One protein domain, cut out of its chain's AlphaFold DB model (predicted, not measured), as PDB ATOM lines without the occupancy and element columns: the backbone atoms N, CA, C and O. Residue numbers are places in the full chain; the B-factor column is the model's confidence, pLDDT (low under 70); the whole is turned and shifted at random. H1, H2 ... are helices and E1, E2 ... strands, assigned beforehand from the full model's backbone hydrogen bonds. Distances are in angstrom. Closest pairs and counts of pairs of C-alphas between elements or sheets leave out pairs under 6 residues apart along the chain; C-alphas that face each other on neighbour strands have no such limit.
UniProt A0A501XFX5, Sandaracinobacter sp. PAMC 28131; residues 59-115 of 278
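Overview. This is residues 59 to 115 of the 278 residues of a protein of Sandaracinobacter sp. PAMC 28131 (UniProt A0A501XFX5). This is one twisted sheet of four strands, sharply folded across E1, E2 and E3, each of which bends by 82 degrees or more, with E3 and E4 running on beyond E1 and E2 to a small helix, H1, at the far tip. The lead-in, residues 59 to 64, curls over the inner side of the fold. The 57 printed residues hold, along the chain, E1, E2, E3, H1 and E4; the sheet's order is E1, E2, E3, E4, antiparallel throughout, and the class is mostly strand. The whole is compact, with a radius of gyration of the C-alphas of 11.6 A, yet elongated, spanning 32 by 20 by 19 A.

Arrangement. Start with E1, residues 65 to 72, an edge strand that bends by 97 degrees at residue 68. Its antiparallel neighbour E2, residues 77 to 84, bends by 90 degrees at residue 81, and the two form a hairpin at 174 degrees between directions; look for N 66 and O 83, 2.8 A apart. E3, residues 87 to 96, bends by 82 degrees at residue 91 and forms a hairpin with E2, at 146 degrees; N 79 and O 92 are 2.8 A apart. E1, E2 and E3 make a meander, each strand the antiparallel neighbour of the one before. Next, H1, residues 98 to 101, only grazes the sheet; it is too short for an O i to N i+4 pair, and its one O i to N i+3 pair is within hydrogen-bond range. E4, residues 106 to 112, is the other edge strand, antiparallel to E3 at 131 degrees; N 95 and O 109 are 2.9 A apart. The closest C-alphas of H1 and E4 are those of Arg 100 and Ser 107, 6.4 A apart. E1 and E4 are apart.

Along the chain. Find C-alpha 65 at (-25.844, -30.698, 16.834); from there E1 covers 16.1 A to C-alpha 72. E2 covers 16.3 A from C-alpha 77 to 84, and E3, the longest strand by residues, 22.1 A from C-alpha 87 to 96. H1 begins at C-alpha 98, at (-21.539, -19.824, 34.687), and covers 5.0 A. E4 covers 20.0 A and ends at C-alpha 112, at (-15.358, -21.766, 15.040).

Size, cuts and confidence. The two C-alphas farthest apart are those of Gly 86 and Leu 102, at 32.7 A. The printed part has no cut, and its four links between named elements are tight. The mean pLDDT of the printed part is 86.1, and no printed residue is under 70.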
ATOM      1  N   SER A  59     -26.930 -33.298  23.725       72.81
ATOM      2  CA  SER A  59     -28.272 -33.728  23.301       72.81
ATOM      3  C   SER A  59     -29.406 -32.879  23.885       72.81
ATOM      4  O   SER A  59     -30.430 -32.690  23.232       72.81
ATOM      5  N   TYR A  60     -29.223 -32.339  25.092       74.06
ATOM      6  CA  TYR A  60     -30.213 -31.494  25.761       74.06
ATOM      7  C   TYR A  60     -30.038 -30.010  25.438       74.06
ATOM      8  O   TYR A  60     -31.024 -29.284  25.325       74.06
ATOM      9  N   LEU A  61     -28.790 -29.546  25.325       71.12
ATOM     10  CA  LEU A  61     -28.474 -28.130  25.133       71.12
ATOM     11  C   LEU A  61     -28.588 -27.689  23.670       71.12
ATOM     12  O   LEU A  61     -28.934 -26.537  23.412       71.12
ATOM     13  N   ALA A  62     -28.290 -28.580  22.727       71.81
ATOM     14  CA  ALA A  62     -28.227 -28.272  21.304       71.81
ATOM     15  C   ALA A  62     -28.783 -29.439  20.465       71.81
ATOM     16  O   ALA A  62     -28.021 -30.171  19.829       71.81
ATOM     17  N   PRO A  63     -30.112 -29.648  20.454       72.56
ATOM     18  CA  PRO A  63     -30.722 -30.666  19.605       72.56
ATOM     19  C   PRO A  63     -30.403 -30.396  18.125       72.56
ATOM     20  O   PRO A  63     -30.544 -29.270  17.651       72.56
ATOM     21  N   GLY A  64     -29.970 -31.431  17.401       74.81
ATOM     22  CA  GLY A  64     -29.543 -31.332  15.999       74.81
ATOM     23  C   GLY A  64     -28.067 -30.974  15.796       74.81
ATOM     24  O   GLY A  64     -27.639 -30.860  14.649       74.81
ATOM     25  N   LEU A  65     -27.299 -30.805  16.878       81.62
ATOM     26  CA  LEU A  65     -25.844 -30.698  16.834       81.62
ATOM     27  C   LEU A  65     -25.213 -32.093  16.909       81.62
ATOM     28  O   LEU A  65     -25.327 -32.791  17.916       81.62
ATOM     29  N   GLU A  66     -24.512 -32.465  15.852       85.38
ATOM     30  CA  GLU A  66     -23.750 -33.701  15.723       85.38
ATOM     31  C   GLU A  66     -22.264 -33.357  15.599       85.38
ATOM     32  O   GLU A  66     -21.910 -32.273  15.147       85.38
ATOM     33  N   ALA A  67     -21.372 -34.236  16.046       89.25
ATOM     34  CA  ALA A  67     -19.932 -34.043  15.907       89.25
ATOM     35  C   ALA A  67     -19.220 -35.394  15.942       89.25
ATOM     36  O   ALA A  67     -19.601 -36.265  16.728       89.25
ATOM     37  N   ASP A  68     -18.141 -35.533  15.172       90.31
ATOM     38  CA  ASP A  68     -17.323 -36.756  15.159       90.31
ATOM     39  C   ASP A  68     -16.693 -37.032  16.524       90.31
ATOM     40  O   ASP A  68     -16.476 -38.174  16.932       90.31
ATOM     41  N   SER A  69     -16.350 -35.965  17.245       88.25
ATOM     42  CA  SER A  69     -15.814 -36.093  18.592       88.25
ATOM     43  C   SER A  69     -16.103 -34.869  19.444       88.25
ATOM     44  O   SER A  69     -15.972 -33.724  19.006       88.25
ATOM     45  N   VAL A  70     -16.451 -35.146  20.697       91.31
ATOM     46  CA  VAL A  70     -16.755 -34.158  21.728       91.31
ATOM     47  C   VAL A  70     -15.737 -34.330  22.846       91.31
ATOM     48  O   VAL A  70     -15.550 -35.432  23.359       91.31
ATOM     49  N   SER A  71     -15.060 -33.249  23.218       90.31
ATOM     50  CA  SER A  71     -14.039 -33.264  24.268       90.31
ATOM     51  C   SER A  71     -14.178 -32.060  25.194       90.31
ATOM     52  O   SER A  71     -14.740 -31.042  24.802       90.31
ATOM     53  N   GLY A  72     -13.669 -32.180  26.421       89.75
ATOM     54  CA  GLY A  72     -13.744 -31.130  27.441       89.75
ATOM     55  C   GLY A  72     -15.009 -31.176  28.306       89.75
ATOM     56  O   GLY A  72     -15.799 -32.124  28.260       89.75
ATOM     57  N   SER A  73     -15.166 -30.155  29.146       90.69
ATOM     58  CA  SER A  73     -16.318 -29.996  30.041       90.69
ATOM     59  C   SER A  73     -17.366 -29.078  29.413       90.69
ATOM     60  O   SER A  73     -17.102 -28.412  28.415       90.69
ATOM     61  N   ILE A  74     -18.552 -28.985  30.017       89.25
ATOM     62  CA  ILE A  74     -19.583 -28.023  29.577       89.25
ATOM     63  C   ILE A  74     -19.118 -26.560  29.591       89.25
ATOM     64  O   ILE A  74     -19.703 -25.723  28.911       89.25
ATOM     65  N   TRP A  75     -18.077 -26.241  30.362       90.88
ATOM     66  CA  TRP A  75     -17.543 -24.887  30.515       90.88
ATOM     67  C   TRP A  75     -16.541 -24.526  29.421       90.88
ATOM     68  O   TRP A  75     -16.468 -23.375  28.997       90.88
ATOM     69  N   ASN A  76     -15.755 -25.513  28.999       90.44
ATOM     70  CA  ASN A  76     -14.743 -25.391  27.965       90.44
ATOM     71  C   ASN A  76     -14.649 -26.734  27.245       90.44
ATOM     72  O   ASN A  76     -13.973 -27.662  27.706       90.44
ATOM     73  N   GLY A  77     -15.391 -26.838  26.151       91.50
ATOM     74  CA  GLY A  77     -15.424 -28.021  25.324       91.50
ATOM     75  C   GLY A  77     -15.137 -27.704  23.869       91.50
ATOM     76  O   GLY A  77     -15.214 -26.566  23.414       91.50
ATOM     77  N   ARG A  78     -14.777 -28.752  23.142       93.06
ATOM     78  CA  ARG A  78     -14.388 -28.700  21.741       93.06
ATOM     79  C   ARG A  78     -15.096 -29.805  20.984       93.06
ATOM     80  O   ARG A  78     -15.017 -30.977  21.370       93.06
ATOM     81  N   LEU A  79     -15.753 -29.407  19.908       91.94
ATOM     82  CA  LEU A  79     -16.432 -30.257  18.948       91.94
ATOM     83  C   LEU A  79     -15.567 -30.301  17.691       91.94
ATOM     84  O   LEU A  79     -15.263 -29.246  17.133       91.94
ATOM     85  N   ARG A  80     -15.148 -31.493  17.258       92.69
ATOM     86  CA  ARG A  80     -14.465 -31.648  15.963       92.69
ATOM     87  C   ARG A  80     -15.445 -32.108  14.904       92.69
ATOM     88  O   ARG A  80     -16.258 -32.983  15.204       92.69
ATOM     89  N   ASN A  81     -15.330 -31.541  13.704       88.31
ATOM     90  CA  ASN A  81     -16.254 -31.788  12.593       88.31
ATOM     91  C   ASN A  81     -17.719 -31.739  13.048       88.31
ATOM     92  O   ASN A  81     -18.462 -32.706  12.926       88.31
ATOM     93  N   ALA A  82     -18.120 -30.628  13.659       88.19
ATOM     94  CA  ALA A  82     -19.496 -30.426  14.064       88.19
ATOM     95  C   ALA A  82     -20.395 -30.188  12.844       88.19
ATOM     96  O   ALA A  82     -20.026 -29.472  11.907       88.19
ATOM     97  N   HIS A  83     -21.599 -30.739  12.897       85.69
ATOM     98  CA  HIS A  83     -22.692 -30.539  11.961       85.69
ATOM     99  C   HIS A  83     -23.906 -30.047  12.742       85.69
ATOM    100  O   HIS A  83     -24.203 -30.555  13.818       85.69
ATOM    101  N   TYR A  84     -24.622 -29.063  12.214       80.56
ATOM    102  CA  TYR A  84     -25.872 -28.604  12.810       80.56
ATOM    103  C   TYR A  84     -26.989 -28.705  11.783       80.56
ATOM    104  O   TYR A  84     -26.944 -28.013  10.770       80.56
ATOM    105  N   ALA A  85     -27.967 -29.582  12.025       76.00
ATOM    106  CA  ALA A  85     -29.053 -29.862  11.080       76.00
ATOM    107  C   ALA A  85     -28.534 -30.119   9.645       76.00
ATOM    108  O   ALA A  85     -28.991 -29.514   8.681       76.00
ATOM    109  N   GLY A  86     -27.502 -30.960   9.514       72.56
ATOM    110  CA  GLY A  86     -26.859 -31.278   8.233       72.56
ATOM    111  C   GLY A  86     -25.854 -30.237   7.721       72.56
ATOM    112  O   GLY A  86     -25.086 -30.539   6.809       72.56
ATOM    113  N   LEU A  87     -25.782 -29.043   8.320       75.81
ATOM    114  CA  LEU A  87     -24.849 -28.001   7.902       75.81
ATOM    115  C   LEU A  87     -23.454 -28.209   8.520       75.81
ATOM    116  O   LEU A  87     -23.344 -28.218   9.749       75.81
ATOM    117  N   PRO A  88     -22.378 -28.332   7.717       81.12
ATOM    118  CA  PRO A  88     -21.033 -28.541   8.242       81.12
ATOM    119  C   PRO A  88     -20.489 -27.260   8.892       81.12
ATOM    120  O   PRO A  88     -20.162 -26.279   8.221       81.12
ATOM    121  N   LEU A  89     -20.345 -27.287  10.215       83.69
ATOM    122  CA  LEU A  89     -19.707 -26.230  11.001       83.69
ATOM    123  C   LEU A  89     -18.198 -26.471  11.153       83.69
ATOM    124  O   LEU A  89     -17.438 -25.515  11.287       83.69
ATOM    125  N   GLY A  90     -17.723 -27.714  11.066       88.12
ATOM    126  CA  GLY A  90     -16.308 -28.038  11.276       88.12
ATOM    127  C   GLY A  90     -15.916 -27.932  12.751       88.12
ATOM    128  O   GLY A  90     -16.722 -28.229  13.627       88.12
ATOM    129  N   ASP A  91     -14.688 -27.516  13.047       91.50
ATOM    130  CA  ASP A  91     -14.214 -27.467  14.433       91.50
ATOM    131  C   ASP A  91     -14.740 -26.234  15.183       91.50
ATOM    132  O   ASP A  91     -14.536 -25.090  14.757       91.50
ATOM    133  N   VAL A  92     -15.405 -26.473  16.318       91.88
ATOM    134  CA  VAL A  92     -16.070 -25.449  17.135       91.88
ATOM    135  C   VAL A  92     -15.702 -25.624  18.607       91.88
ATOM    136  O   VAL A  92     -15.931 -26.676  19.203       91.88
ATOM    137  N   ASP A  93     -15.180 -24.565  19.211       93.31
ATOM    138  CA  ASP A  93     -15.034 -24.436  20.655       93.31
ATOM    139  C   ASP A  93     -16.349 -23.908  21.245       93.31
ATOM    140  O   ASP A  93     -16.932 -22.948  20.737       93.31
ATOM    141  N   VAL A  94     -16.842 -24.543  22.308       92.44
ATOM    142  CA  VAL A  94     -18.108 -24.211  22.972       92.44
ATOM    143  C   VAL A  94     -17.929 -24.132  24.483       92.44
ATOM    144  O   VAL A  94     -17.127 -24.853  25.074       92.44
ATOM    145  N   GLY A  95     -18.697 -23.271  25.142       91.81
ATOM    146  CA  GLY A  95     -18.628 -23.141  26.593       91.81
ATOM    147  C   GLY A  95     -19.838 -22.445  27.193       91.81
ATOM    148  O   GLY A  95     -20.256 -21.380  26.734       91.81
ATOM    149  N   LEU A  96     -20.390 -23.039  28.244       90.06
ATOM    150  CA  LEU A  96     -21.488 -22.476  29.013       90.06
ATOM    151  C   LEU A  96     -21.002 -21.311  29.888       90.06
ATOM    152  O   LEU A  96     -19.896 -21.339  30.430       90.06
ATOM    153  N   ASP A  97     -21.829 -20.280  30.034       89.56
ATOM    154  CA  ASP A  97     -21.544 -19.123  30.880       89.56
ATOM    155  C   ASP A  97     -22.048 -19.365  32.320       89.56
ATOM    156  O   ASP A  97     -23.263 -19.355  32.560       89.56
ATOM    157  N   PRO A  98     -21.146 -19.565  33.304       87.75
ATOM    158  CA  PRO A  98     -21.539 -19.824  34.687       87.75
ATOM    159  C   PRO A  98     -22.248 -18.629  35.330       87.75
ATOM    160  O   PRO A  98     -23.153 -18.819  36.141       87.75
ATOM    161  N   ALA A  99     -21.885 -17.397  34.966       88.69
ATOM    162  CA  ALA A  99     -22.481 -16.206  35.559       88.69
ATOM    163  C   ALA A  99     -23.947 -16.043  35.137       88.69
ATOM    164  O   ALA A  99     -24.766 -15.557  35.919       88.69
ATOM    165  N   ARG A 100     -24.292 -16.468  33.916       86.62
ATOM    166  CA  ARG A 100     -25.676 -16.463  33.420       86.62
ATOM    167  C   ARG A 100     -26.501 -17.623  33.955       86.62
ATOM    168  O   ARG A 100     -27.652 -17.408  34.331       86.62
ATOM    169  N   LEU A 101     -25.897 -18.798  34.128       85.75
ATOM    170  CA  LEU A 101     -26.568 -19.915  34.796       85.75
ATOM    171  C   LEU A 101     -27.032 -19.557  36.208       85.75
ATOM    172  O   LEU A 101     -28.151 -19.895  36.588       85.75
ATOM    173  N   LEU A 102     -26.203 -18.836  36.971       87.38
ATOM    174  CA  LEU A 102     -26.568 -18.359  38.309       87.38
ATOM    175  C   LEU A 102     -27.763 -17.389  38.293       87.38
ATOM    176  O   LEU A 102     -28.464 -17.272  39.295       87.38
ATOM    177  N   LYS A 103     -28.023 -16.728  37.158       88.19
ATOM    178  CA  LYS A 103     -29.195 -15.868  36.929       88.19
ATOM    179  C   LYS A 103     -30.406 -16.635  36.374       88.19
ATOM    180  O   LYS A 103     -31.447 -16.030  36.145       88.19
ATOM    181  N   GLY A 104     -30.293 -17.950  36.174       85.25
ATOM    182  CA  GLY A 104     -31.349 -18.794  35.607       85.25
ATOM    183  C   GLY A 104     -31.398 -18.811  34.075       85.25
ATOM    184  O   GLY A 104     -32.391 -19.267  33.508       85.25
ATOM    185  N   GLU A 105     -30.344 -18.337  33.409       85.88
ATOM    186  CA  GLU A 105     -30.219 -18.321  31.951       85.88
ATOM    187  C   GLU A 105     -29.191 -19.359  31.492       85.88
ATOM    188  O   GLU A 105     -28.029 -19.336  31.901       85.88
ATOM    189  N   ALA A 106     -29.594 -20.263  30.601       85.69
ATOM    190  CA  ALA A 106     -28.657 -21.161  29.942       85.69
ATOM    191  C   ALA A 106     -28.062 -20.424  28.744       85.69
ATOM    192  O   ALA A 106     -28.769 -20.162  27.778       85.69
ATOM    193  N   SER A 107     -26.782 -20.067  28.802       89.00
ATOM    194  CA  SER A 107     -26.104 -19.341  27.726       89.00
ATOM    195  C   SER A 107     -24.810 -20.036  27.347       89.00
ATOM    196  O   SER A 107     -23.953 -20.260  28.197       89.00
ATOM    197  N   LEU A 108     -24.655 -20.326  26.063       89.56
ATOM    198  CA  LEU A 108     -23.522 -21.009  25.467       89.56
ATOM    199  C   LEU A 108     -22.811 -20.065  24.496       89.56
ATOM    200  O   LEU A 108     -23.408 -19.512  23.574       89.56
ATOM    201  N   ARG A 109     -21.516 -19.873  24.717       92.50
ATOM    202  CA  ARG A 109     -20.619 -19.214  23.770       92.50
ATOM    203  C   ARG A 109     -20.064 -20.266  22.826       92.50
ATOM    204  O   ARG A 109     -19.740 -21.364  23.271       92.50
ATOM    205  N   PHE A 110     -19.944 -19.922  21.554       92.25
ATOM    206  CA  PHE A 110     -19.333 -20.779  20.551       92.25
ATOM    207  C   PHE A 110     -18.390 -19.975  19.660       92.25
ATOM    208  O   PHE A 110     -18.620 -18.795  19.387       92.25
ATOM    209  N   GLN A 111     -17.323 -20.621  19.211       93.31
ATOM    210  CA  GLN A 111     -16.338 -20.054  18.306       93.31
ATOM    211  C   GLN A 111     -15.811 -21.141  17.376       93.31
ATOM    212  O   GLN A 111     -15.292 -22.162  17.813       93.31
ATOM    213  N   ARG A 112     -15.922 -20.909  16.075       90.56
ATOM    214  CA  ARG A 112     -15.358 -21.766  15.040       90.56
ATOM    215  C   ARG A 112     -13.855 -21.507  14.906       90.56
ATOM    216  O   ARG A 112     -13.439 -20.351  14.841       90.56
ATOM    217  N   LEU A 113     -13.059 -22.574  14.824       83.62
ATOM    218  CA  LEU A 113     -11.593 -22.503  14.692       83.62
ATOM    219  C   LEU A 113     -11.115 -22.214  13.253       83.62
ATOM    220  O   LEU A 113      -9.980 -21.786  13.062       83.62
ATOM    221  N   GLY A 114     -11.972 -22.441  12.251       81.50
ATOM    222  CA  GLY A 114     -11.729 -22.128  10.838       81.50
ATOM    223  C   GLY A 114     -12.041 -20.663  10.475       81.50
ATOM    224  O   GLY A 114     -11.635 -19.762  11.214       81.50
ATOM    225  N   PRO A 115     -12.755 -20.388   9.357       79.94
ATOM    226  CA  PRO A 115     -13.310 -19.058   9.087       79.94
ATOM    227  C   PRO A 115     -13.982 -18.540  10.354       79.94
ATOM    228  O   PRO A 115     -14.805 -19.248  10.943       79.94
TER     229      PRO A 115